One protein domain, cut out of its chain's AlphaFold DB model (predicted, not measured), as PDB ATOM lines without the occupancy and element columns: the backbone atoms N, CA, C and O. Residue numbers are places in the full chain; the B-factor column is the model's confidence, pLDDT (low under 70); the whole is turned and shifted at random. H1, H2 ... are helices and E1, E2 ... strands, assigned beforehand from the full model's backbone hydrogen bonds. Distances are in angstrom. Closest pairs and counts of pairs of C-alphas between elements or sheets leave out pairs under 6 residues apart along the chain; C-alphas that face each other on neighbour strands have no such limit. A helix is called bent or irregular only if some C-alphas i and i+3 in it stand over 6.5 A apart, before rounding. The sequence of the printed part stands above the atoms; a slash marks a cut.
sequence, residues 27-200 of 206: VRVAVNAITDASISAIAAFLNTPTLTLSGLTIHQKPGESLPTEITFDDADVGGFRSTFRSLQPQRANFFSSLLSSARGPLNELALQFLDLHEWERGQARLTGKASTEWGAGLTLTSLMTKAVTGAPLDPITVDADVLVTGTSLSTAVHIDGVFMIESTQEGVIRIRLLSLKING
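This is residues 27 to 200 of the 206 residues of an uncharacterized protein of Spirochaetales bacterium (UniProt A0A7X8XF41). One twisted sheet of six strands forms a wall, and the long helix H1 crosses one face of it slantwise while the other face is bare of named helices. H4 packs on H1 on the side away from the sheet and H2 packs on both; H3 lies far out past these two, and H5 lies beyond the end of the sheet where E3 ends and E4 begins. The printed part has 174 residues, with five named helices and six named strands in the order H1 E1 E2 H2 H3 H4 E3 H5 E4 E5 E6; the class is mixed, helices and strands. The sheet runs E1 E2 E3 E4 E5 E6, all antiparallel. The whole is compact, with a radius of gyration of the C-alphas of 16.9 A and spans of 51 by 40 by 32 A.

Find C-alpha 27 at (163.173, 95.719, 117.658); from there H1 runs 28.6 A to C-alpha 46 at (176.411, 93.322, 142.914). Read on to E1, residues 56 to 59, and E2, residues 69 to 76, which bends by 76 degrees at residue 73. Next come three helices: H2, residues 77 to 85; H3, residues 94 to 101; and H4, residues 107 to 116. H2 is only just irregular, with C-alphas 78 and 81 6.6 A apart. E3, residues 125 to 133, is 24.7 A long and bends by 56 degrees at residue 128. H5 follows at residues 140 to 149. Then look for E4, residues 156 to 165, 27.7 A long; E5, residues 173 to 183, 29.7 A; and E6, residues 189 to 198, 24.5 A, which ends at C-alpha 198 at (160.614, 103.231, 118.680). E5 bends by 55 degrees at residue 176 and E6 by 67 degrees at residue 195.

Start with H1, which is on the sheet at a height of 8.9 A, two layers with a helix on one face. It lies over E1 and E4, and only just over E2 and E3, with 3 of its C-alphas falling on each; on the local plane it stands at 59 degrees to E1, only just slantwise to the strands. Its C-alpha at Ala 30 comes within 5.7 A of that of Val 164 in E4. Look across the sheet from the hairpin E1 and E2, where N 57 and O 71 are 3.0 A apart, within hydrogen-bond range. In E2 and E3, N 72 and O 128 are 2.8 A apart; in E3 and E4, N 129 and O 161 are 2.8 A apart. E4, E5 and E6 form a meander, each strand the antiparallel neighbour of the one before, with N 160 and O 177 at 2.8 A and N 180 and O 192 at 2.8 A. Residues 36 to 44 of H1 touch H4, opposite ways at a shallow tilt of 16 degrees; the closest C-alphas, of Ser 40 and Ala 110, are 5.1 A apart. Residues 33 to 40 of H1 touch H2, the same way at a shallow tilt of 33 degrees, only just short of steep; the closest C-alphas are those of Ala 37 and Val 77, 6.1 A. H2 touches H4 at a steep tilt of 43 degrees, closest at the C-alphas of Arg 81 and Leu 111, 6.4 A, and only grazes the sheet with residues 77 to 80. H3 and H5 touch no helix, and neither is on the sheet. In H1, H3, H4 and H5 every O i to N i+4 pair is within hydrogen-bond range; H2 has 2 of 5, and 4 of 6 O i to N i+3 pairs.

The C-alphas farthest apart, of Phe 94 and Gly 200, are 53.0 A from each other. The printed part has no cut, and no link is long. Check the B-factor column, where the mean pLDDT of the printed part is 83.3; it is under 70 at residues 88 to 104, residue 137 and residues 185 to 187.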
ATOM      1  N   VAL A  27     163.733  95.357 116.347       88.19
ATOM      2  CA  VAL A  27     163.173  95.719 117.658       88.19
ATOM      3  C   VAL A  27     163.411  94.613 118.681       88.19
ATOM      4  O   VAL A  27     163.818  94.896 119.805       88.19
ATOM      5  N   ARG A  28     163.204  93.345 118.310       89.06
ATOM      6  CA  ARG A  28     163.461  92.211 119.210       89.06
ATOM      7  C   ARG A  28     164.935  92.124 119.598       89.06
ATOM      8  O   ARG A  28     165.233  91.947 120.774       89.06
ATOM      9  N   VAL A  29     165.841  92.268 118.632       91.75
ATOM     10  CA  VAL A  29     167.291  92.287 118.880       91.75
ATOM     11  C   VAL A  29     167.648  93.429 119.831       91.75
ATOM     12  O   VAL A  29     168.358  93.201 120.806       91.75
ATOM     13  N   ALA A  30     167.104  94.627 119.609       91.06
ATOM     14  CA  ALA A  30     167.341  95.786 120.464       91.06
ATOM     15  C   ALA A  30     166.843  95.576 121.902       91.06
ATOM     16  O   ALA A  30     167.587  95.818 122.851       91.06
ATOM     17  N   VAL A  31     165.621  95.067 122.077       89.62
ATOM     18  CA  VAL A  31     165.054  94.769 123.403       89.62
ATOM     19  C   VAL A  31     165.875  93.705 124.132       89.62
ATOM     20  O   VAL A  31     166.181  93.875 125.313       89.62
ATOM     21  N   ASN A  32     166.278  92.639 123.439       90.94
ATOM     22  CA  ASN A  32     167.123  91.595 124.018       90.94
ATOM     23  C   ASN A  32     168.488  92.161 124.434       90.94
ATOM     24  O   ASN A  32     168.947  91.895 125.539       90.94
ATOM     25  N   ALA A  33     169.100  93.000 123.595       93.88
ATOM     26  CA  ALA A  33     170.378  93.635 123.896       93.88
ATOM     27  C   ALA A  33     170.298  94.543 125.135       93.88
ATOM     28  O   ALA A  33     171.150  94.446 126.014       93.88
ATOM     29  N   ILE A  34     169.261  95.384 125.246       91.94
ATOM     30  CA  ILE A  34     169.024  96.237 126.429       91.94
ATOM     31  C   ILE A  34     168.800  95.387 127.677       91.94
ATOM     32  O   ILE A  34     169.358  95.692 128.733       91.94
ATOM     33  N   THR A  35     168.014  94.318 127.564       89.25
ATOM     34  CA  THR A  35     167.707  93.417 128.682       89.25
ATOM     35  C   THR A  35     168.973  92.736 129.194       89.25
ATOM     36  O   THR A  35     169.304  92.853 130.374       89.25
ATOM     37  N   ASP A  36     169.729  92.098 128.306       90.75
ATOM     38  CA  ASP A  36     170.948  91.375 128.657       90.75
ATOM     39  C   ASP A  36     172.031  92.317 129.187       90.75
ATOM     40  O   ASP A  36     172.722  91.987 130.156       90.75
ATOM     41  N   ALA A  37     172.158  93.511 128.598       92.62
ATOM     42  CA  ALA A  37     173.078  94.537 129.071       92.62
ATOM     43  C   ALA A  37     172.694  95.034 130.466       92.62
ATOM     44  O   ALA A  37     173.568  95.153 131.319       92.62
ATOM     45  N   SER A  38     171.406  95.260 130.732       89.25
ATOM     46  CA  SER A  38     170.913  95.699 132.044       89.25
ATOM     47  C   SER A  38     171.094  94.619 133.114       89.25
ATOM     48  O   SER A  38     171.557  94.913 134.215       89.25
ATOM     49  N   ILE A  39     170.815  93.349 132.801       85.88
ATOM     50  CA  ILE A  39     171.072  92.222 133.716       85.88
ATOM     51  C   ILE A  39     172.571  92.108 134.004       85.88
ATOM     52  O   ILE A  39     172.974  91.983 135.163       85.88
ATOM     53  N   SER A  40     173.404  92.209 132.966       90.31
ATOM     54  CA  SER A  40     174.863  92.203 133.092       90.31
ATOM     55  C   SER A  40     175.359  93.363 133.955       90.31
ATOM     56  O   SER A  40     176.205  93.162 134.821       90.31
ATOM     57  N   ALA A  41     174.798  94.558 133.776       90.31
ATOM     58  CA  ALA A  41     175.082  95.743 134.576       90.31
ATOM     59  C   ALA A  41     174.863  95.459 136.069       90.31
ATOM     60  O   ALA A  41     175.773  95.611 136.886       90.31
ATOM     61  N   ILE A  42     173.665  94.992 136.424       85.25
ATOM     62  CA  ILE A  42     173.293  94.724 137.816       85.25
ATOM     63  C   ILE A  42     174.123  93.578 138.402       85.25
ATOM     64  O   ILE A  42     174.571  93.669 139.545       85.25
ATOM     65  N   ALA A  43     174.392  92.524 137.629       85.69
ATOM     66  CA  ALA A  43     175.267  91.442 138.069       85.69
ATOM     67  C   ALA A  43     176.688  91.942 138.362       85.69
ATOM     68  O   ALA A  43     177.250  91.624 139.409       85.69
ATOM     69  N   ALA A  44     177.237  92.783 137.481       87.81
ATOM     70  CA  ALA A  44     178.541  93.406 137.662       87.81
ATOM     71  C   ALA A  44     178.588  94.324 138.893       87.81
ATOM     72  O   ALA A  44     179.566  94.278 139.644       87.81
ATOM     73  N   PHE A  45     177.525  95.096 139.135       86.25
ATOM     74  CA  PHE A  45     177.368  95.967 140.302       86.25
ATOM     75  C   PHE A  45     177.378  95.203 141.624       86.25
ATOM     76  O   PHE A  45     178.111  95.565 142.542       86.25
ATOM     77  N   LEU A  46     176.574  94.138 141.708       81.62
ATOM     78  CA  LEU A  46     176.411  93.322 142.914       81.62
ATOM     79  C   LEU A  46     177.590  92.370 143.164       81.62
ATOM     80  O   LEU A  46     177.637  91.706 144.202       81.62
ATOM     81  N   ASN A  47     178.530  92.276 142.227       81.38
ATOM     82  CA  ASN A  47     179.731  91.479 142.398       81.38
ATOM     83  C   ASN A  47     180.659  92.128 143.444       81.38
ATOM     84  O   ASN A  47     180.744  93.348 143.557       81.38
ATOM     85  N   THR A  48     181.377  91.314 144.218       78.06
ATOM     86  CA  THR A  48     182.354  91.757 145.219       78.06
ATOM     87  C   THR A  48     183.731  91.157 144.897       78.06
ATOM     88  O   THR A  48     183.930  89.949 145.075       78.06
ATOM     89  N   PRO A  49     184.715  91.962 144.443       79.00
ATOM     90  CA  PRO A  49     184.619  93.394 144.125       79.00
ATOM     91  C   PRO A  49     183.755  93.667 142.882       79.00
ATOM     92  O   PRO A  49     183.607  92.789 142.029       79.00
ATOM     93  N   THR A  50     183.217  94.885 142.770       82.62
ATOM     94  CA  THR A  50     182.402  95.318 141.623       82.62
ATOM     95  C   THR A  50     183.162  95.130 140.313       82.62
ATOM     96  O   THR A  50     184.351  95.444 140.222       82.62
ATOM     97  N   LEU A  51     182.481  94.604 139.297       86.12
ATOM     98  CA  LEU A  51     183.061  94.386 137.975       86.12
ATOM     99  C   LEU A  51     182.831  95.598 137.086       86.12
ATOM    100  O   LEU A  51     181.766  96.207 137.095       86.12
ATOM    101  N   THR A  52     183.819  95.898 136.253       88.06
ATOM    102  CA  THR A  52     183.703  96.909 135.205       88.06
ATOM    103  C   THR A  52     183.387  96.234 133.877       88.06
ATOM    104  O   THR A  52     184.174  95.414 133.392       88.06
ATOM    105  N   LEU A  53     182.253  96.584 133.275       91.94
ATOM    106  CA  LEU A  53     181.900  96.196 131.912       91.94
ATOM    107  C   LEU A  53     182.253  97.342 130.956       91.94
ATOM    108  O   LEU A  53     182.083  98.512 131.290       91.94
ATOM    109  N   SER A  54     182.787  97.012 129.778       91.69
ATOM    110  CA  SER A  54     183.204  98.025 128.801       91.69
ATOM    111  C   SER A  54     182.008  98.844 128.318       91.69
ATOM    112  O   SER A  54     180.998  98.266 127.928       91.69
ATOM    113  N   GLY A  55     182.138 100.172 128.321       91.19
ATOM    114  CA  GLY A  55     181.080 101.080 127.868       91.19
ATOM    115  C   GLY A  55     179.860 101.140 128.789       91.19
ATOM    116  O   GLY A  55     178.822 101.651 128.391       91.19
ATOM    117  N   LEU A  56     179.946 100.611 130.013       93.88
ATOM    118  CA  LEU A  56     178.830 100.598 130.952       93.88
ATOM    119  C   LEU A  56     179.237 101.214 132.286       93.88
ATOM    120  O   LEU A  56     180.244 100.832 132.880       93.88
ATOM    121  N   THR A  57     178.414 102.132 132.784       93.44
ATOM    122  CA  THR A  57     178.583 102.734 134.112       93.44
ATOM    123  C   THR A  57     177.270 102.692 134.874       93.44
ATOM    124  O   THR A  57     176.213 102.955 134.312       93.44
ATOM    125  N   ILE A  58     177.336 102.371 136.164       90.62
ATOM    126  CA  ILE A  58     176.180 102.424 137.059       90.62
ATOM    127  C   ILE A  58     176.369 103.576 138.023       90.62
ATOM    128  O   ILE A  58     177.398 103.682 138.692       90.62
ATOM    129  N   HIS A  59     175.352 104.418 138.104       90.75
ATOM    130  CA  HIS A  59     175.304 105.544 139.008       90.75
ATOM    131  C   HIS A  59     174.433 105.196 140.209       90.75
ATOM    132  O   HIS A  59     173.299 104.729 140.087       90.75
ATOM    133  N   GLN A  60     174.980 105.457 141.388       88.00
ATOM    134  CA  GLN A  60     174.292 105.384 142.665       88.00
ATOM    135  C   GLN A  60     174.459 106.738 143.346       88.00
ATOM    136  O   GLN A  60     175.564 107.286 143.391       88.00
ATOM    137  N   LYS A  61     173.364 107.299 143.860       84.50
ATOM    138  CA  LYS A  61     173.435 108.557 144.601       84.50
ATOM    139  C   LYS A  61     174.143 108.340 145.943       84.50
ATOM    140  O   LYS A  61     173.955 107.297 146.573       84.50
ATOM    141  N   PRO A  62     174.934 109.315 146.424       81.00
ATOM    142  CA  PRO A  62     175.584 109.209 147.726       81.00
ATOM    143  C   PRO A  62     174.573 108.939 148.847       81.00
ATOM    144  O   PRO A  62     173.614 109.688 149.016       81.00
ATOM    145  N   GLY A  63     174.804 107.878 149.623       78.00
ATOM    146  CA  GLY A  63     173.937 107.483 150.739       78.00
ATOM    147  C   GLY A  63     172.737 106.609 150.357       78.00
ATOM    148  O   GLY A  63     172.057 106.114 151.253       78.00
ATOM    149  N   GLU A  64     172.495 106.365 149.067       81.44
ATOM    150  CA  GLU A  64     171.489 105.404 148.610       81.44
ATOM    151  C   GLU A  64     172.104 104.011 148.428       81.44
ATOM    152  O   GLU A  64     173.260 103.864 148.043       81.44
ATOM    153  N   SER A  65     171.319 102.965 148.699       79.56
ATOM    154  CA  SER A  65     171.748 101.566 148.541       79.56
ATOM    155  C   SER A  65     171.421 100.970 147.170       79.56
ATOM    156  O   SER A  65     171.860  99.865 146.867       79.56
ATOM    157  N   LEU A  66     170.612 101.663 146.363       83.25
ATOM    158  CA  LEU A  66     170.124 101.187 145.068       83.25
ATOM    159  C   LEU A  66     170.690 102.054 143.935       83.25
ATOM    160  O   LEU A  66     170.891 103.251 144.139       83.25
ATOM    161  N   PRO A  67     170.994 101.472 142.765       86.81
ATOM    162  CA  PRO A  67     171.462 102.232 141.612       86.81
ATOM    163  C   PRO A  67     170.310 103.020 140.987       86.81
ATOM    164  O   PRO A  67     169.211 102.493 140.841       86.81
ATOM    165  N   THR A  68     170.548 104.267 140.600       89.75
ATOM    166  CA  THR A  68     169.516 105.145 140.025       89.75
ATOM    167  C   THR A  68     169.578 105.228 138.510       89.75
ATOM    168  O   THR A  68     168.581 105.574 137.891       89.75
ATOM    169  N   GLU A  69     170.733 104.954 137.907       93.12
ATOM    170  CA  GLU A  69     170.920 105.073 136.462       93.12
ATOM    171  C   GLU A  69     171.998 104.099 135.976       93.12
ATOM    172  O   GLU A  69     173.012 103.881 136.643       93.12
ATOM    173  N   ILE A  70     171.770 103.515 134.805       93.62
ATOM    174  CA  ILE A  70     172.740 102.768 134.014       93.62
ATOM    175  C   ILE A  70     173.013 103.607 132.770       93.62
ATOM    176  O   ILE A  70     172.089 103.888 132.011       93.62
ATOM    177  N   THR A  71     174.268 103.978 132.553       96.25
ATOM    178  CA  THR A  71     174.716 104.692 131.356       96.25
ATOM    179  C   THR A  71     175.427 103.722 130.427       96.25
ATOM    180  O   THR A  71     176.333 102.994 130.849       96.25
ATOM    181  N   PHE A  72     175.026 103.741 129.160       96.38
ATOM    182  CA  PHE A  72     175.644 103.005 128.067       96.38
ATOM    183  C   PHE A  72     176.399 103.992 127.165       96.38
ATOM    184  O   PHE A  72     175.810 104.937 126.640       96.38
ATOM    185  N   ASP A  73     177.691 103.756 126.975       96.25
ATOM    186  CA  ASP A  73     178.601 104.530 126.128       96.25
ATOM    187  C   ASP A  73     179.349 103.564 125.196       96.25
ATOM    188  O   ASP A  73     180.335 102.941 125.593       96.25
ATOM    189  N   ASP A  74     178.804 103.355 123.992       95.19
ATOM    190  CA  ASP A  74     179.224 102.307 123.038       95.19
ATOM    191  C   ASP A  74     179.403 100.921 123.701       95.19
ATOM    192  O   ASP A  74     180.390 100.209 123.500       95.19
ATOM    193  N   ALA A  75     178.438 100.536 124.541       95.62
ATOM    194  CA  ALA A  75     178.491  99.297 125.308       95.62
ATOM    195  C   ALA A  75     178.246  98.082 124.395       95.62
ATOM    196  O   ALA A  75     177.121  97.862 123.946       95.62
ATOM    197  N   ASP A  76     179.285  97.290 124.122       95.25
ATOM    198  CA  ASP A  76     179.208  96.089 123.275       95.25
ATOM    199  C   ASP A  76     178.826  94.846 124.094       95.25
ATOM    200  O   ASP A  76     179.644  94.302 124.849       95.25
ATOM    201  N   VAL A  77     177.595  94.361 123.903       93.81
ATOM    202  CA  VAL A  77     177.044  93.209 124.642       93.81
ATOM    203  C   VAL A  77     177.871  91.944 124.411       93.81
ATOM    204  O   VAL A  77     178.108  91.170 125.342       93.81
ATOM    205  N   GLY A  78     178.410  91.765 123.199       92.19
ATOM    206  CA  GLY A  78     179.263  90.627 122.857       92.19
ATOM    207  C   GLY A  78     180.587  90.597 123.629       92.19
ATOM    208  O   GLY A  78     181.258  89.565 123.702       92.19
ATOM    209  N   GLY A  79     180.981  91.713 124.248       91.44
ATOM    210  CA  GLY A  79     182.151  91.794 125.120       91.44
ATOM    211  C   GLY A  79     181.924  91.231 126.527       91.44
ATOM    212  O   GLY A  79     182.867  90.704 127.130       91.44
ATOM    213  N   PHE A  80     180.696  91.288 127.054       92.00
ATOM    214  CA  PHE A  80     180.416  91.064 128.481       92.00
ATOM    215  C   PHE A  80     180.659  89.627 128.930       92.00
ATOM    216  O   PHE A  80     181.174  89.390 130.024       92.00
ATOM    217  N   ARG A  81     180.377  88.658 128.054       88.81
ATOM    218  CA  ARG A  81     180.574  87.229 128.332       88.81
ATOM    219  C   ARG A  81     182.009  86.922 128.762       88.81
ATOM    220  O   ARG A  81     182.223  86.128 129.675       88.81
ATOM    221  N   SER A  82     182.995  87.558 128.126       87.19
ATOM    222  CA  SER A  82     184.408  87.346 128.456       87.19
ATOM    223  C   SER A  82     184.756  87.825 129.868       87.19
ATOM    224  O   SER A  82     185.486  87.134 130.581       87.19
ATOM    225  N   THR A  83     184.158  88.936 130.309       88.19
ATOM    226  CA  THR A  83     184.326  89.463 131.665       88.19
ATOM    227  C   THR A  83     183.783  88.483 132.698       88.19
ATOM    228  O   THR A  83     184.511  88.110 133.615       88.19
ATOM    229  N   PHE A  84     182.561  87.975 132.522       85.38
ATOM    230  CA  PHE A  84     181.974  87.024 133.472       85.38
ATOM    231  C   PHE A  84     182.662  85.653 133.462       85.38
ATOM    232  O   PHE A  84     182.943  85.100 134.525       85.38
ATOM    233  N   ARG A  85     183.025  85.116 132.288       82.62
ATOM    234  CA  ARG A  85     183.741  83.828 132.200       82.62
ATOM    235  C   ARG A  85     185.140  83.881 132.809       82.62
ATOM    236  O   ARG A  85     185.593  82.876 133.345       82.62
ATOM    237  N   SER A  86     185.806  85.038 132.792       78.94
ATOM    238  CA  SER A  86     187.112  85.205 133.454       78.94
ATOM    239  C   SER A  86     187.061  84.979 134.973       78.94
ATOM    240  O   SER A  86     188.088  84.716 135.597       78.94
ATOM    241  N   LEU A  87     185.863  85.038 135.566       72.25
ATOM    242  CA  LEU A  87     185.636  84.874 136.999       72.25
ATOM    243  C   LEU A  87     185.292  83.437 137.392       72.25
ATOM    244  O   LEU A  87     185.372  83.112 138.582       72.25
ATOM    245  N   GLN A  88     184.920  82.584 136.429       66.69
ATOM    246  CA  GLN A  88     184.626  81.182 136.700       66.69
ATOM    247  C   GLN A  88     185.929  80.443 137.060       66.69
ATOM    248  O   GLN A  88     186.903  80.480 136.299       66.69
ATOM    249  N   PRO A  89     186.000  79.778 138.227       57.44
ATOM    250  CA  PRO A  89     187.204  79.068 138.630       57.44
ATOM    251  C   PRO A  89     187.448  77.870 137.700       57.44
ATOM    252  O   PRO A  89     186.673  76.921 137.683       57.44
ATOM    253  N   GLN A  90     188.569  77.875 136.967       55.22
ATOM    254  CA  GLN A  90     188.951  76.776 136.062       55.22
ATOM    255  C   GLN A  90     189.193  75.429 136.780       55.22
ATOM    256  O   GLN A  90     189.245  74.386 136.129       55.22
ATOM    257  N   ARG A  91     189.334  75.429 138.116       51.56
ATOM    258  CA  ARG A  91     189.349  74.243 138.990       51.56
ATOM    259  C   ARG A  91     188.735  74.599 140.344       51.56
ATOM    260  O   ARG A  91     189.295  75.415 141.072       51.56
ATOM    261  N   ALA A  92     187.596  73.998 140.675       54.03
ATOM    262  CA  ALA A  92     186.884  74.271 141.918       54.03
ATOM    263  C   ALA A  92     187.376  73.355 143.055       54.03
ATOM    264  O   ALA A  92     187.017  72.184 143.127       54.03
ATOM    265  N   ASN A  93     188.186  73.895 143.966       58.44
ATOM    266  CA  ASN A  93     188.351  73.346 145.314       58.44
ATOM    267  C   ASN A  93     187.265  73.927 146.241       58.44
ATOM    268  O   ASN A  93     186.781  75.032 146.001       58.44
ATOM    269  N   PHE A  94     186.918  73.238 147.335       58.12
ATOM    270  CA  PHE A  94     185.870  73.656 148.289       58.12
ATOM    271  C   PHE A  94     185.937  75.148 148.681       58.12
ATOM    272  O   PHE A  94     184.935  75.854 148.622       58.12
ATOM    273  N   PHE A  95     187.135  75.658 148.984       55.84
ATOM    274  CA  PHE A  95     187.338  77.076 149.302       55.84
ATOM    275  C   PHE A  95     187.092  78.013 148.114       55.84
ATOM    276  O   PHE A  95     186.542  79.091 148.303       55.84
ATOM    277  N   SER A  96     187.444  77.618 146.888       55.16
ATOM    278  CA  SER A  96     187.110  78.416 145.703       55.16
ATOM    279  C   SER A  96     185.621  78.380 145.374       55.16
ATOM    280  O   SER A  96     185.130  79.386 144.887       55.16
ATOM    281  N   SER A  97     184.904  77.295 145.698       52.81
ATOM    282  CA  SER A  97     183.442  77.212 145.557       52.81
ATOM    283  C   SER A  97     182.713  78.096 146.575       52.81
ATOM    284  O   SER A  97     181.720  78.737 146.243       52.81
ATOM    285  N   LEU A  98     183.238  78.169 147.804       54.53
ATOM    286  CA  LEU A  98     182.744  79.064 148.855       54.53
ATOM    287  C   LEU A  98     183.042  80.541 148.537       54.53
ATOM    288  O   LEU A  98     182.231  81.421 148.796       54.53
ATOM    289  N   LEU A  99     184.211  80.826 147.959       56.53
ATOM    290  CA  LEU A  99     184.566  82.176 147.525       56.53
ATOM    291  C   LEU A  99     183.821  82.579 146.245       56.53
ATOM    292  O   LEU A  99     183.486  83.748 146.094       56.53
ATOM    293  N   SER A 100     183.534  81.650 145.328       55.47
ATOM    294  CA  SER A 100     182.769  81.937 144.109       55.47
ATOM    295  C   SER A 100     181.287  82.158 144.385       55.47
ATOM    296  O   SER A 100     180.701  83.029 143.750       55.47
ATOM    297  N   SER A 101     180.689  81.455 145.357       54.97
ATOM    298  CA  SER A 101     179.307  81.728 145.783       54.97
ATOM    299  C   SER A 101     179.152  83.112 146.423       54.97
ATOM    300  O   SER A 101     178.075  83.695 146.363       54.97
ATOM    301  N   ALA A 102     180.237  83.662 146.978       53.66
ATOM    302  CA  ALA A 102     180.290  85.015 147.521       53.66
ATOM    303  C   ALA A 102     180.661  86.098 146.487       53.66
ATOM    304  O   ALA A 102     180.514  87.281 146.782       53.66
ATOM    305  N   ARG A 103     181.166  85.727 145.297       61.03
ATOM    306  CA  ARG A 103     181.710  86.699 144.334       61.03
ATOM    307  C   ARG A 103     180.630  87.495 143.620       61.03
ATOM    308  O   ARG A 103     180.801  88.698 143.529       61.03
ATOM    309  N   GLY A 104     179.527  86.888 143.189       67.50
ATOM    310  CA  GLY A 104     178.444  87.622 142.528       67.50
ATOM    311  C   GLY A 104     177.178  86.779 142.395       67.50
ATOM    312  O   GLY A 104     177.186  85.816 141.627       67.50
ATOM    313  N   PRO A 105     176.084  87.116 143.104       72.44
ATOM    314  CA  PRO A 105     174.883  86.277 143.162       72.44
ATOM    315  C   PRO A 105     174.166  86.130 141.813       72.44
ATOM    316  O   PRO A 105     173.365  85.215 141.650       72.44
ATOM    317  N   LEU A 106     174.450  87.012 140.848       80.88
ATOM    318  CA  LEU A 106     173.775  87.059 139.549       80.88
ATOM    319  C   LEU A 106     174.697  86.754 138.358       80.88
ATOM    320  O   LEU A 106     174.261  86.877 137.217       80.88
ATOM    321  N   ASN A 107     175.950  86.343 138.582       85.00
ATOM    322  CA  ASN A 107     176.899  86.112 137.483       85.00
ATOM    323  C   ASN A 107     176.445  84.983 136.547       85.00
ATOM    324  O   ASN A 107     176.525  85.124 135.330       85.00
ATOM    325  N   GLU A 108     175.932  83.885 137.106       82.56
ATOM    326  CA  GLU A 108     175.394  82.768 136.315       82.56
ATOM    327  C   GLU A 108     174.122  83.168 135.558       82.56
ATOM    328  O   GLU A 108     173.936  82.767 134.414       82.56
ATOM    329  N   LEU A 109     173.281  84.026 136.149       80.00
ATOM    330  CA  LEU A 109     172.104  84.568 135.468       80.00
ATOM    331  C   LEU A 109     172.517  85.448 134.280       80.00
ATOM    332  O   LEU A 109     172.009  85.268 133.180       80.00
ATOM    333  N   ALA A 110     173.472  86.361 134.477       86.38
ATOM    334  CA  ALA A 110     173.998  87.190 133.396       86.38
ATOM    335  C   ALA A 110     174.591  86.332 132.269       86.38
ATOM    336  O   ALA A 110     174.293  86.564 131.100       86.38
ATOM    337  N   LEU A 111     175.365  85.296 132.608       87.81
ATOM    338  CA  LEU A 111     175.886  84.346 131.626       87.81
ATOM    339  C   LEU A 111     174.773  83.598 130.889       87.81
ATOM    340  O   LEU A 111     174.861  83.478 129.674       87.81
ATOM    341  N   GLN A 112     173.720  83.157 131.576       85.88
ATOM    342  CA  GLN A 112     172.588  82.469 130.953       85.88
ATOM    343  C   GLN A 112     171.893  83.335 129.895       85.88
ATOM    344  O   GLN A 112     171.608  82.843 128.805       85.88
ATOM    345  N   PHE A 113     171.636  84.613 130.190       85.50
ATOM    346  CA  PHE A 113     171.030  85.543 129.229       85.50
ATOM    347  C   PHE A 113     171.968  85.832 128.052       85.50
ATOM    348  O   PHE A 113     171.566  85.718 126.896       85.50
ATOM    349  N   LEU A 114     173.248  86.091 128.335       88.75
ATOM    350  CA  LEU A 114     174.256  86.294 127.294       88.75
ATOM    351  C   LEU A 114     174.452  85.048 126.416       88.75
ATOM    352  O   LEU A 114     174.761  85.181 125.233       88.75
ATOM    353  N   ASP A 115     174.326  83.843 126.975       88.56
ATOM    354  CA  ASP A 115     174.427  82.570 126.257       88.56
ATOM    355  C   ASP A 115     173.157  82.260 125.452       88.56
ATOM    356  O   ASP A 115     173.280  81.753 124.342       88.56
ATOM    357  N   LEU A 116     171.967  82.646 125.931       90.38
ATOM    358  CA  LEU A 116     170.693  82.468 125.218       90.38
ATOM    359  C   LEU A 116     170.674  83.158 123.846       90.38
ATOM    360  O   LEU A 116     170.124  82.612 122.892       90.38
ATOM    361  N   HIS A 117     171.248  84.357 123.755       90.06
ATOM    362  CA  HIS A 117     171.241  85.163 122.531       90.06
ATOM    363  C   HIS A 117     172.555  85.107 121.740       90.06
ATOM    364  O   HIS A 117     172.662  85.746 120.700       90.06
ATOM    365  N   GLU A 118     173.544  84.349 122.221       91.12
ATOM    366  CA  GLU A 118     174.812  84.096 121.526       91.12
ATOM    367  C   GLU A 118     175.575  85.341 121.031       91.12
ATOM    368  O   GLU A 118     176.254  85.285 120.010       91.12
ATOM    369  N   TRP A 119     175.524  86.451 121.778       92.31
ATOM    370  CA  TRP A 119     176.120  87.720 121.344       92.31
ATOM    371  C   TRP A 119     177.608  87.618 120.992       92.31
ATOM    372  O   TRP A 119     178.449  87.257 121.822       92.31
ATOM    373  N   GLU A 120     177.942  88.046 119.778       93.25
ATOM    374  CA  GLU A 120     179.312  88.290 119.332       93.25
ATOM    375  C   GLU A 120     179.641  89.786 119.345       93.25
ATOM    376  O   GLU A 120     178.764  90.653 119.351       93.25
ATOM    377  N   ARG A 121     180.938  90.113 119.347       92.88
ATOM    378  CA  ARG A 121     181.390  91.509 119.368       92.88
ATOM    379  C   ARG A 121     180.861  92.287 118.167       92.88
ATOM    380  O   ARG A 121     181.000  91.853 117.026       92.88
ATOM    381  N   GLY A 122     180.320  93.469 118.434       91.69
ATOM    382  CA  GLY A 122     179.772  94.376 117.430       91.69
ATOM    383  C   GLY A 122     178.372  94.018 116.928       91.69
ATOM    384  O   GLY A 122     177.825  94.780 116.131       91.69
ATOM    385  N   GLN A 123     177.771  92.923 117.402       93.00
ATOM    386  CA  GLN A 123     176.401  92.554 117.041       93.00
ATOM    387  C   GLN A 123     175.362  93.499 117.638       93.00
ATOM    388  O   GLN A 123     174.400  93.848 116.953       93.00
ATOM    389  N   ALA A 124     175.582  93.939 118.878       95.12
ATOM    390  CA  ALA A 124     174.741  94.905 119.563       95.12
ATOM    391  C   ALA A 124     175.594  95.844 120.422       95.12
ATOM    392  O   ALA A 124     176.334  95.410 121.307       95.12
ATOM    393  N   ARG A 125     175.473  97.138 120.143       96.81
ATOM    394  CA  ARG A 125     176.152  98.247 120.808       96.81
ATOM    395  C   ARG A 125     175.111  99.233 121.299       96.81
ATOM    396  O   ARG A 125     174.261  99.660 120.514       96.81
ATOM    397  N   LEU A 126     175.176  99.571 122.578       97.19
ATOM    398  CA  LEU A 126     174.193 100.417 123.238       97.19
ATOM    399  C   LEU A 126     174.788 101.784 123.546       97.19
ATOM    400  O   LEU A 126     175.934 101.901 123.976       97.19
ATOM    401  N   THR A 127     173.998 102.831 123.350       97.50
ATOM    402  CA  THR A 127     174.329 104.196 123.767       97.50
ATOM    403  C   THR A 127     173.080 104.873 124.307       97.50
ATOM    404  O   THR A 127     172.030 104.807 123.678       97.50
ATOM    405  N   GLY A 128     173.181 105.516 125.465       95.94
ATOM    406  CA  GLY A 128     172.045 106.136 126.143       95.94
ATOM    407  C   GLY A 128     172.004 105.748 127.612       95.94
ATOM    408  O   GLY A 128     173.048 105.533 128.230       95.94
ATOM    409  N   LYS A 129     170.809 105.660 128.188       95.94
ATOM    410  CA  LYS A 129     170.649 105.396 129.616       95.94
ATOM    411  C   LYS A 129     169.349 104.688 129.969       95.94
ATOM    412  O   LYS A 129     168.347 104.803 129.273       95.94
ATOM    413  N   ALA A 130     169.373 103.999 131.101       91.62
ATOM    414  CA  ALA A 130     168.192 103.492 131.781       91.62
ATOM    415  C   ALA A 130     168.196 104.006 133.224       91.62
ATOM    416  O   ALA A 130     169.125 103.730 133.979       91.62
ATOM    417  N   SER A 131     167.182 104.777 133.596       92.25
ATOM    418  CA  SER A 131     167.014 105.373 134.921       92.25
ATOM    419  C   SER A 131     165.919 104.653 135.693       92.25
ATOM    420  O   SER A 131     164.886 104.299 135.131       92.25
ATOM    421  N   THR A 132     166.126 104.471 136.991       87.94
ATOM    422  CA  THR A 132     165.163 103.815 137.875       87.94
ATOM    423  C   THR A 132     164.742 104.754 138.995       87.94
ATOM    424  O   THR A 132     165.564 105.243 139.773       87.94
ATOM    425  N   GLU A 133     163.436 104.940 139.122       87.81
ATOM    426  CA  GLU A 133     162.788 105.595 140.245       87.81
ATOM    427  C   GLU A 133     162.194 104.528 141.168       87.81
ATOM    428  O   GLU A 133     161.152 103.932 140.899       87.81
ATOM    429  N   TRP A 134     162.883 104.277 142.279       81.88
ATOM    430  CA  TRP A 134     162.533 103.217 143.230       81.88
ATOM    431  C   TRP A 134     161.345 103.549 144.147       81.88
ATOM    432  O   TRP A 134     160.884 102.683 144.883       81.88
ATOM    433  N   GLY A 135     160.860 104.792 144.135       74.69
ATOM    434  CA  GLY A 135     159.898 105.290 145.118       74.69
ATOM    435  C   GLY A 135     160.558 105.738 146.430       74.69
ATOM    436  O   GLY A 135     161.695 105.389 146.755       74.69
ATOM    437  N   ALA A 136     159.856 106.581 147.188       71.88
ATOM    438  CA  ALA A 136     160.404 107.194 148.395       71.88
ATOM    439  C   ALA A 136     160.681 106.153 149.495       71.88
ATOM    440  O   ALA A 136     159.793 105.405 149.893       71.88
ATOM    441  N   GLY A 137     161.909 106.149 150.028       69.94
ATOM    442  CA  GLY A 137     162.297 105.305 151.165       69.94
ATOM    443  C   GLY A 137     162.628 103.849 150.819       69.94
ATOM    444  O   GLY A 137     162.928 103.071 151.727       69.94
ATOM    445  N   LEU A 138     162.613 103.474 149.535       78.50
ATOM    446  CA  LEU A 138     163.009 102.138 149.112       78.50
ATOM    447  C   LEU A 138     164.532 101.969 149.225       78.50
ATOM    448  O   LEU A 138     165.317 102.750 148.694       78.50
ATOM    449  N   THR A 139     164.956 100.920 149.916       81.19
ATOM    450  CA  THR A 139     166.357 100.518 150.073       81.19
ATOM    451  C   THR A 139     166.524  99.058 149.665       81.19
ATOM    452  O   THR A 139     165.554  98.303 149.568       81.19
ATOM    453  N   LEU A 140     167.767  98.616 149.471       76.19
ATOM    454  CA  LEU A 140     168.058  97.204 149.233       76.19
ATOM    455  C   LEU A 140     167.553  96.344 150.398       76.19
ATOM    456  O   LEU A 140     166.956  95.294 150.180       76.19
ATOM    457  N   THR A 141     167.714  96.826 151.633       78.06
ATOM    458  CA  THR A 141     167.199  96.152 152.828       78.06
ATOM    459  C   THR A 141     165.682  96.009 152.778       78.06
ATOM    460  O   THR A 141     165.184  94.906 152.981       78.06
ATOM    461  N   SER A 142     164.937  97.071 152.456       80.06
ATOM    462  CA  SER A 142     163.474  96.980 152.377       80.06
ATOM    463  C   SER A 142     163.010  96.065 151.244       80.06
ATOM    464  O   SER A 142     162.044  95.330 151.428       80.06
ATOM    465  N   LEU A 143     163.706  96.060 150.098       77.31
ATOM    466  CA  LEU A 143     163.442  95.121 149.002       77.31
ATOM    467  C   LEU A 143     163.646  93.670 149.445       77.31
ATOM    468  O   LEU A 143     162.778  92.831 149.218       77.31
ATOM    469  N   MET A 144     164.757  93.379 150.123       73.12
ATOM    470  CA  MET A 144     165.035  92.046 150.655       73.12
ATOM    471  C   MET A 144     164.006  91.627 151.704       73.12
ATOM    472  O   MET A 144     163.526  90.498 151.661       73.12
ATOM    473  N   THR A 145     163.624  92.524 152.618       79.31
ATOM    474  CA  THR A 145     162.564  92.247 153.594       79.31
ATOM    475  C   THR A 145     161.264  91.898 152.884       79.31
ATOM    476  O   THR A 145     160.697  90.853 153.181       79.31
ATOM    477  N   LYS A 146     160.834  92.705 151.905       76.62
ATOM    478  CA  LYS A 146     159.611  92.443 151.134       76.62
ATOM    479  C   LYS A 146     159.675  91.112 150.380       76.62
ATOM    480  O   LYS A 146     158.707  90.359 150.424       76.62
ATOM    481  N   ALA A 147     160.816  90.786 149.774       73.00
ATOM    482  CA  ALA A 147     161.027  89.509 149.093       73.00
ATOM    483  C   ALA A 147     160.932  88.308 150.052       73.00
ATOM    484  O   ALA A 147     160.293  87.313 149.726       73.00
ATOM    485  N   VAL A 148     161.514  88.407 151.252       75.25
ATOM    486  CA  VAL A 148     161.462  87.343 152.272       75.25
ATOM    487  C   VAL A 148     160.061  87.192 152.862       75.25
ATOM    488  O   VAL A 148     159.620  86.074 153.117       75.25
ATOM    489  N   THR A 149     159.349  88.297 153.087       80.00
ATOM    490  CA  THR A 149     158.000  88.270 153.667       80.00
ATOM    491  C   THR A 149     156.901  88.014 152.637       80.00
ATOM    492  O   THR A 149     155.743  87.895 153.025       80.00
ATOM    493  N   GLY A 150     157.225  87.989 151.339       71.06
ATOM    494  CA  GLY A 150     156.239  87.946 150.255       71.06
ATOM    495  C   GLY A 150     155.345  89.190 150.198       71.06
ATOM    496  O   GLY A 150     154.227  89.126 149.697       71.06
ATOM    497  N   ALA A 151     155.805  90.316 150.752       77.81
ATOM    498  CA  ALA A 151     155.036  91.554 150.752       77.81
ATOM    499  C   ALA A 151     155.144  92.244 149.383       77.81
ATOM    500  O   ALA A 151     156.212  92.200 148.766       77.81
ATOM    501  N   PRO A 152     154.082  92.923 148.915       77.75
ATOM    502  CA  PRO A 152     154.115  93.588 147.624       77.75
ATOM    503  C   PRO A 152     155.173  94.700 147.596       77.75
ATOM    504  O   PRO A 152     155.291  95.527 148.510       77.75
ATOM    505  N   LEU A 153     155.957  94.704 146.521       75.00
ATOM    506  CA  LEU A 153     156.846  95.802 146.162       75.00
ATOM    507  C   LEU A 153     156.032  97.055 145.845       75.00
ATOM    508  O   LEU A 153     154.978  96.971 145.211       75.00
ATOM    509  N   ASP A 154     156.546  98.204 146.284       80.69
ATOM    510  CA  ASP A 154     155.999  99.475 145.816       80.69
ATOM    511  C   ASP A 154     156.311  99.601 144.318       80.69
ATOM    512  O   ASP A 154     157.319  99.039 143.873       80.69
ATOM    513  N   PRO A 155     155.468 100.292 143.531       82.88
ATOM    514  CA  PRO A 155     155.716 100.455 142.108       82.88
ATOM    515  C   PRO A 155     157.076 101.108 141.848       82.88
ATOM    516  O   PRO A 155     157.389 102.152 142.419       82.88
ATOM    517  N   ILE A 156     157.865 100.490 140.972       84.69
ATOM    518  CA  ILE A 156     159.161 101.007 140.521       84.69
ATOM    519  C   ILE A 156     158.983 101.490 139.089       84.69
ATOM    520  O   ILE A 156     158.480 100.743 138.248       84.69
ATOM    521  N   THR A 157     159.408 102.712 138.792       87.75
ATOM    522  CA  THR A 157     159.382 103.241 137.426       87.75
ATOM    523  C   THR A 157     160.769 103.140 136.810       87.75
ATOM    524  O   THR A 157     161.766 103.456 137.451       87.75
ATOM    525  N   VAL A 158     160.833 102.673 135.568       87.81
ATOM    526  CA  VAL A 158     162.056 102.584 134.773       87.81
ATOM    527  C   VAL A 158     161.853 103.397 133.506       87.81
ATOM    528  O   VAL A 158     160.932 103.123 132.738       87.81
ATOM    529  N   ASP A 159     162.712 104.382 133.299       92.88
ATOM    530  CA  ASP A 159     162.788 105.206 132.097       92.88
ATOM    531  C   ASP A 159     164.004 104.751 131.286       92.88
ATOM    532  O   ASP A 159     165.120 104.713 131.805       92.88
ATOM    533  N   ALA A 160     163.794 104.328 130.047       92.19
ATOM    534  CA  ALA A 160     164.844 103.844 129.166       92.19
ATOM    535  C   ALA A 160     164.874 104.687 127.894       92.19
ATOM    536  O   ALA A 160     163.904 104.705 127.143       92.19
ATOM    537  N   ASP A 161     166.018 105.311 127.636       95.31
ATOM    538  CA  ASP A 161     166.322 106.081 126.436       95.31
ATOM    539  C   ASP A 161     167.636 105.536 125.863       95.31
ATOM    540  O   ASP A 161     168.732 105.922 126.280       95.31
ATOM    541  N   VAL A 162     167.530 104.541 124.979       95.25
ATOM    542  CA  VAL A 162     168.681 103.764 124.504       95.25
ATOM    543  C   VAL A 162     168.638 103.573 122.996       95.25
ATOM    544  O   VAL A 162     167.685 103.037 122.430       95.25
ATOM    545  N   LEU A 163     169.721 103.968 122.339       96.38
ATOM    546  CA  LEU A 163     170.016 103.660 120.950       96.38
ATOM    547  C   LEU A 163     170.808 102.354 120.863       96.38
ATOM    548  O   LEU A 163     171.872 102.216 121.469       96.38
ATOM    549  N   VAL A 164     170.314 101.422 120.055       95.12
ATOM    550  CA  VAL A 164     170.974 100.162 119.727       95.12
ATOM    551  C   VAL A 164     171.421 100.180 118.271       95.12
ATOM    552  O   VAL A 164     170.643 100.444 117.350       95.12
ATOM    553  N   THR A 165     172.695  99.876 118.067       95.75
ATOM    554  CA  THR A 165     173.329  99.720 116.754       95.75
ATOM    555  C   THR A 165     174.111  98.411 116.709       95.75
ATOM    556  O   THR A 165     174.315  97.777 117.739       95.75
ATOM    557  N   GLY A 166     174.553  97.981 115.530       93.25
ATOM    558  CA  GLY A 166     175.392  96.792 115.394       93.25
ATOM    559  C   GLY A 166     175.070  95.989 114.146       93.25
ATOM    560  O   GLY A 166     174.195  96.351 113.365       93.25
ATOM    561  N   THR A 167     175.802  94.897 113.947       93.19
ATOM    562  CA  THR A 167     175.679  94.063 112.742       93.19
ATOM    563  C   THR A 167     174.452  93.157 112.746       93.19
ATOM    564  O   THR A 167     174.068  92.672 111.685       93.19
ATOM    565  N   SER A 168     173.837  92.918 113.910       90.62
ATOM    566  CA  SER A 168     172.618  92.103 114.026       90.62
ATOM    567  C   SER A 168     171.333  92.891 113.766       90.62
ATOM    568  O   SER A 168     170.250  92.311 113.813       90.62
ATOM    569  N   LEU A 169     171.442  94.195 113.493       90.94
ATOM    570  CA  LEU A 169     170.320  95.050 113.130       90.94
ATOM    571  C   LEU A 169     170.479  95.532 111.687       90.94
ATOM    572  O   LEU A 169     171.565  95.916 111.253       90.94
ATOM    573  N   SER A 170     169.378  95.545 110.945       88.06
ATOM    574  CA  SER A 170     169.325  96.107 109.594       88.06
ATOM    575  C   SER A 170     169.292  97.640 109.596       88.06
ATOM    576  O   SER A 170     169.712  98.281 108.633       88.06
ATOM    577  N   THR A 171     168.820  98.229 110.695       90.19
ATOM    578  CA  THR A 171     168.763  99.670 110.944       90.19
ATOM    579  C   THR A 171     168.934  99.935 112.437       90.19
ATOM    580  O   THR A 171     168.653  99.067 113.263       90.19
ATOM    581  N   ALA A 172     169.393 101.131 112.797       92.06
ATOM    582  CA  ALA A 172     169.520 101.509 114.199       92.06
ATOM    583  C   ALA A 172     168.139 101.589 114.870       92.06
ATOM    584  O   ALA A 172     167.170 102.061 114.265       92.06
ATOM    585  N   VAL A 173     168.060 101.146 116.124       92.19
ATOM    586  CA  VAL A 173     166.815 101.118 116.899       92.19
ATOM    587  C   VAL A 173     166.989 101.936 118.167       92.19
ATOM    588  O   VAL A 173     167.750 101.577 119.054       92.19
ATOM    589  N   HIS A 174     166.264 103.036 118.253       94.81
ATOM    590  CA  HIS A 174     166.135 103.886 119.419       94.81
ATOM    591  C   HIS A 174     164.862 103.514 120.173       94.81
ATOM    592  O   HIS A 174     163.770 103.575 119.607       94.81
ATOM    593  N   ILE A 175     165.016 103.108 121.429       90.50
ATOM    594  CA  ILE A 175     163.929 102.779 122.348       90.50
ATOM    595  C   ILE A 175     163.862 103.889 123.395       90.50
ATOM    596  O   ILE A 175     164.796 104.049 124.174       90.50
ATOM    597  N   ASP A 176     162.751 104.622 123.389       92.81
ATOM    598  CA  ASP A 176     162.359 105.611 124.400       92.81
ATOM    599  C   ASP A 176     161.091 105.071 125.077       92.81
ATOM    600  O   ASP A 176     160.024 105.007 124.459       92.81
ATOM    601  N   GLY A 177     161.213 104.572 126.303       88.25
ATOM    602  CA  GLY A 177     160.136 103.864 126.977       88.25
ATOM    603  C   GLY A 177     160.111 104.066 128.483       88.25
ATOM    604  O   GLY A 177     161.142 104.055 129.146       88.25
ATOM    605  N   VAL A 178     158.901 104.168 129.028       89.50
ATOM    606  CA  VAL A 178     158.653 104.237 130.469       89.50
ATOM    607  C   VAL A 178     157.859 103.006 130.886       89.50
ATOM    608  O   VAL A 178     156.758 102.746 130.389       89.50
ATOM    609  N   PHE A 179     158.419 102.252 131.823       86.56
ATOM    610  CA  PHE A 179     157.879 101.004 132.340       86.56
ATOM    611  C   PHE A 179     157.618 101.143 133.833       86.56
ATOM    612  O   PHE A 179     158.372 101.792 134.552       86.56
ATOM    613  N   MET A 180     156.564 100.502 134.317       85.31
ATOM    614  CA  MET A 180     156.280 100.409 135.739       85.31
ATOM    615  C   MET A 180     156.248  98.949 136.161       85.31
ATOM    616  O   MET A 180     155.532  98.138 135.576       85.31
ATOM    617  N   ILE A 181     157.038  98.618 137.171       82.12
ATOM    618  CA  ILE A 181     157.145  97.286 137.747       82.12
ATOM    619  C   ILE A 181     156.326  97.285 139.032       82.12
ATOM    620  O   ILE A 181     156.617  98.034 139.961       82.12
ATOM    621  N   GLU A 182     155.302  96.443 139.086       82.12
ATOM    622  CA  GLU A 182     154.402  96.295 140.226       82.12
ATOM    623  C   GLU A 182     154.450  94.852 140.729       82.12
ATOM    624  O   GLU A 182     154.524  93.910 139.940       82.12
ATOM    625  N   SER A 183     154.361  94.652 142.042       73.44
ATOM    626  CA  SER A 183     154.112  93.326 142.609       73.44
ATOM    627  C   SER A 183     152.629  93.173 142.911       73.44
ATOM    628  O   SER A 183     152.035  94.015 143.585       73.44
ATOM    629  N   THR A 184     152.026  92.072 142.476       70.19
ATOM    630  CA  THR A 184     150.674  91.705 142.900       70.19
ATOM    631  C   THR A 184     150.684  91.194 144.344       70.19
ATOM    632  O   THR A 184     151.735  90.858 144.898       70.19
ATOM    633  N   GLN A 185     149.498  91.102 144.956       66.69
ATOM    634  CA  GLN A 185     149.317  90.517 146.294       66.69
ATOM    635  C   GLN A 185     149.706  89.028 146.363       66.69
ATOM    636  O   GLN A 185     149.935  88.503 147.444       66.69
ATOM    637  N   GLU A 186     149.807  88.365 145.211       66.50
ATOM    638  CA  GLU A 186     150.217  86.963 145.069       66.50
ATOM    639  C   GLU A 186     151.743  86.815 144.910       66.50
ATOM    640  O   GLU A 186     152.238  85.714 144.683       66.50
ATOM    641  N   GLY A 187     152.498  87.919 144.994       63.72
ATOM    642  CA  GLY A 187     153.951  87.931 144.807       63.72
ATOM    643  C   GLY A 187     154.397  87.838 143.344       63.72
ATOM    644  O   GLY A 187     155.571  87.591 143.076       63.72
ATOM    645  N   VAL A 188     153.484  88.030 142.384       70.88
ATOM    646  CA  VAL A 188     153.811  88.041 140.951       70.88
ATOM    647  C   VAL A 188     154.279  89.435 140.547       70.88
ATOM    648  O   VAL A 188     153.608  90.425 140.830       70.88
ATOM    649  N   ILE A 189     155.401  89.516 139.833       72.00
ATOM    650  CA  ILE A 189     155.874  90.770 139.240       72.00
ATOM    651  C   ILE A 189     155.142  91.000 137.913       72.00
ATOM    652  O   ILE A 189     155.183  90.162 137.012       72.00
ATOM    653  N   ARG A 190     154.485  92.153 137.782       75.69
ATOM    654  CA  ARG A 190     153.859  92.637 136.550       75.69
ATOM    655  C   ARG A 190     154.621  93.859 136.051       75.69
ATOM    656  O   ARG A 190     154.873  94.788 136.808       75.69
ATOM    657  N   ILE A 191     154.934  93.872 134.761       78.50
ATOM    658  CA  ILE A 191     155.517  95.032 134.086       78.50
ATOM    659  C   ILE A 191     154.414  95.672 133.247       78.50
ATOM    660  O   ILE A 191     153.847  95.028 132.363       78.50
ATOM    661  N   ARG A 192     154.082  96.928 133.542       80.94
ATOM    662  CA  ARG A 192     153.132  97.744 132.787       80.94
ATOM    663  C   ARG A 192     153.894  98.762 131.955       80.94
ATOM    664  O   ARG A 192     154.660  99.555 132.493       80.94
ATOM    665  N   LEU A 193     153.651  98.767 130.651       82.06
ATOM    666  CA  LEU A 193     154.177  99.796 129.769       82.06
ATOM    667  C   LEU A 193     153.340 101.074 129.922       82.06
ATOM    668  O   LEU A 193     152.118 101.014 129.812       82.06
ATOM    669  N   LEU A 194     153.980 102.208 130.215       86.31
ATOM    670  CA  LEU A 194     153.314 103.512 130.328       86.31
ATOM    671  C   LEU A 194     153.412 104.303 129.021       86.31
ATOM    672  O   LEU A 194     152.434 104.905 128.587       86.31
ATOM    673  N   SER A 195     154.580 104.275 128.382       88.69
ATOM    674  CA  SER A 195     154.801 104.863 127.062       88.69
ATOM    675  C   SER A 195     155.943 104.151 126.358       88.69
ATOM    676  O   SER A 195     156.932 103.821 127.002       88.69
ATOM    677  N   LEU A 196     155.828 103.946 125.048       86.75
ATOM    678  CA  LEU A 196     156.907 103.422 124.214       86.75
ATOM    679  C   LEU A 196     156.951 104.170 122.889       86.75
ATOM    680  O   LEU A 196     155.941 104.285 122.189       86.75
ATOM    681  N   LYS A 197     158.141 104.622 122.521       87.62
ATOM    682  CA  LYS A 197     158.480 105.108 121.195       87.62
ATOM    683  C   LYS A 197     159.658 104.311 120.666       87.62
ATOM    684  O   LYS A 197     160.645 104.090 121.364       87.62
ATOM    685  N   ILE A 198     159.548 103.908 119.409       87.25
ATOM    686  CA  ILE A 198     160.614 103.231 118.680       87.25
ATOM    687  C   ILE A 198     160.971 104.102 117.481       87.25
ATOM    688  O   ILE A 198     160.112 104.386 116.647       87.25
ATOM    689  N   ASN A 199     162.219 104.563 117.404       88.19
ATOM    690  CA  ASN A 199     162.684 105.530 116.400       88.19
ATOM    691  C   ASN A 199     161.764 106.764 116.301       88.19
ATOM    692  O   ASN A 199     161.460 107.247 115.212       88.19
ATOM    693  N   GLY A 200     161.263 107.246 117.445       81.00
ATOM    694  CA  GLY A 200     160.340 108.382 117.530       81.00
ATOM    695  C   GLY A 200     158.880 108.081 117.166       81.00
ATOM    696  O   GLY A 200     158.031 108.957 117.330       81.00
TER     697      GLY A 200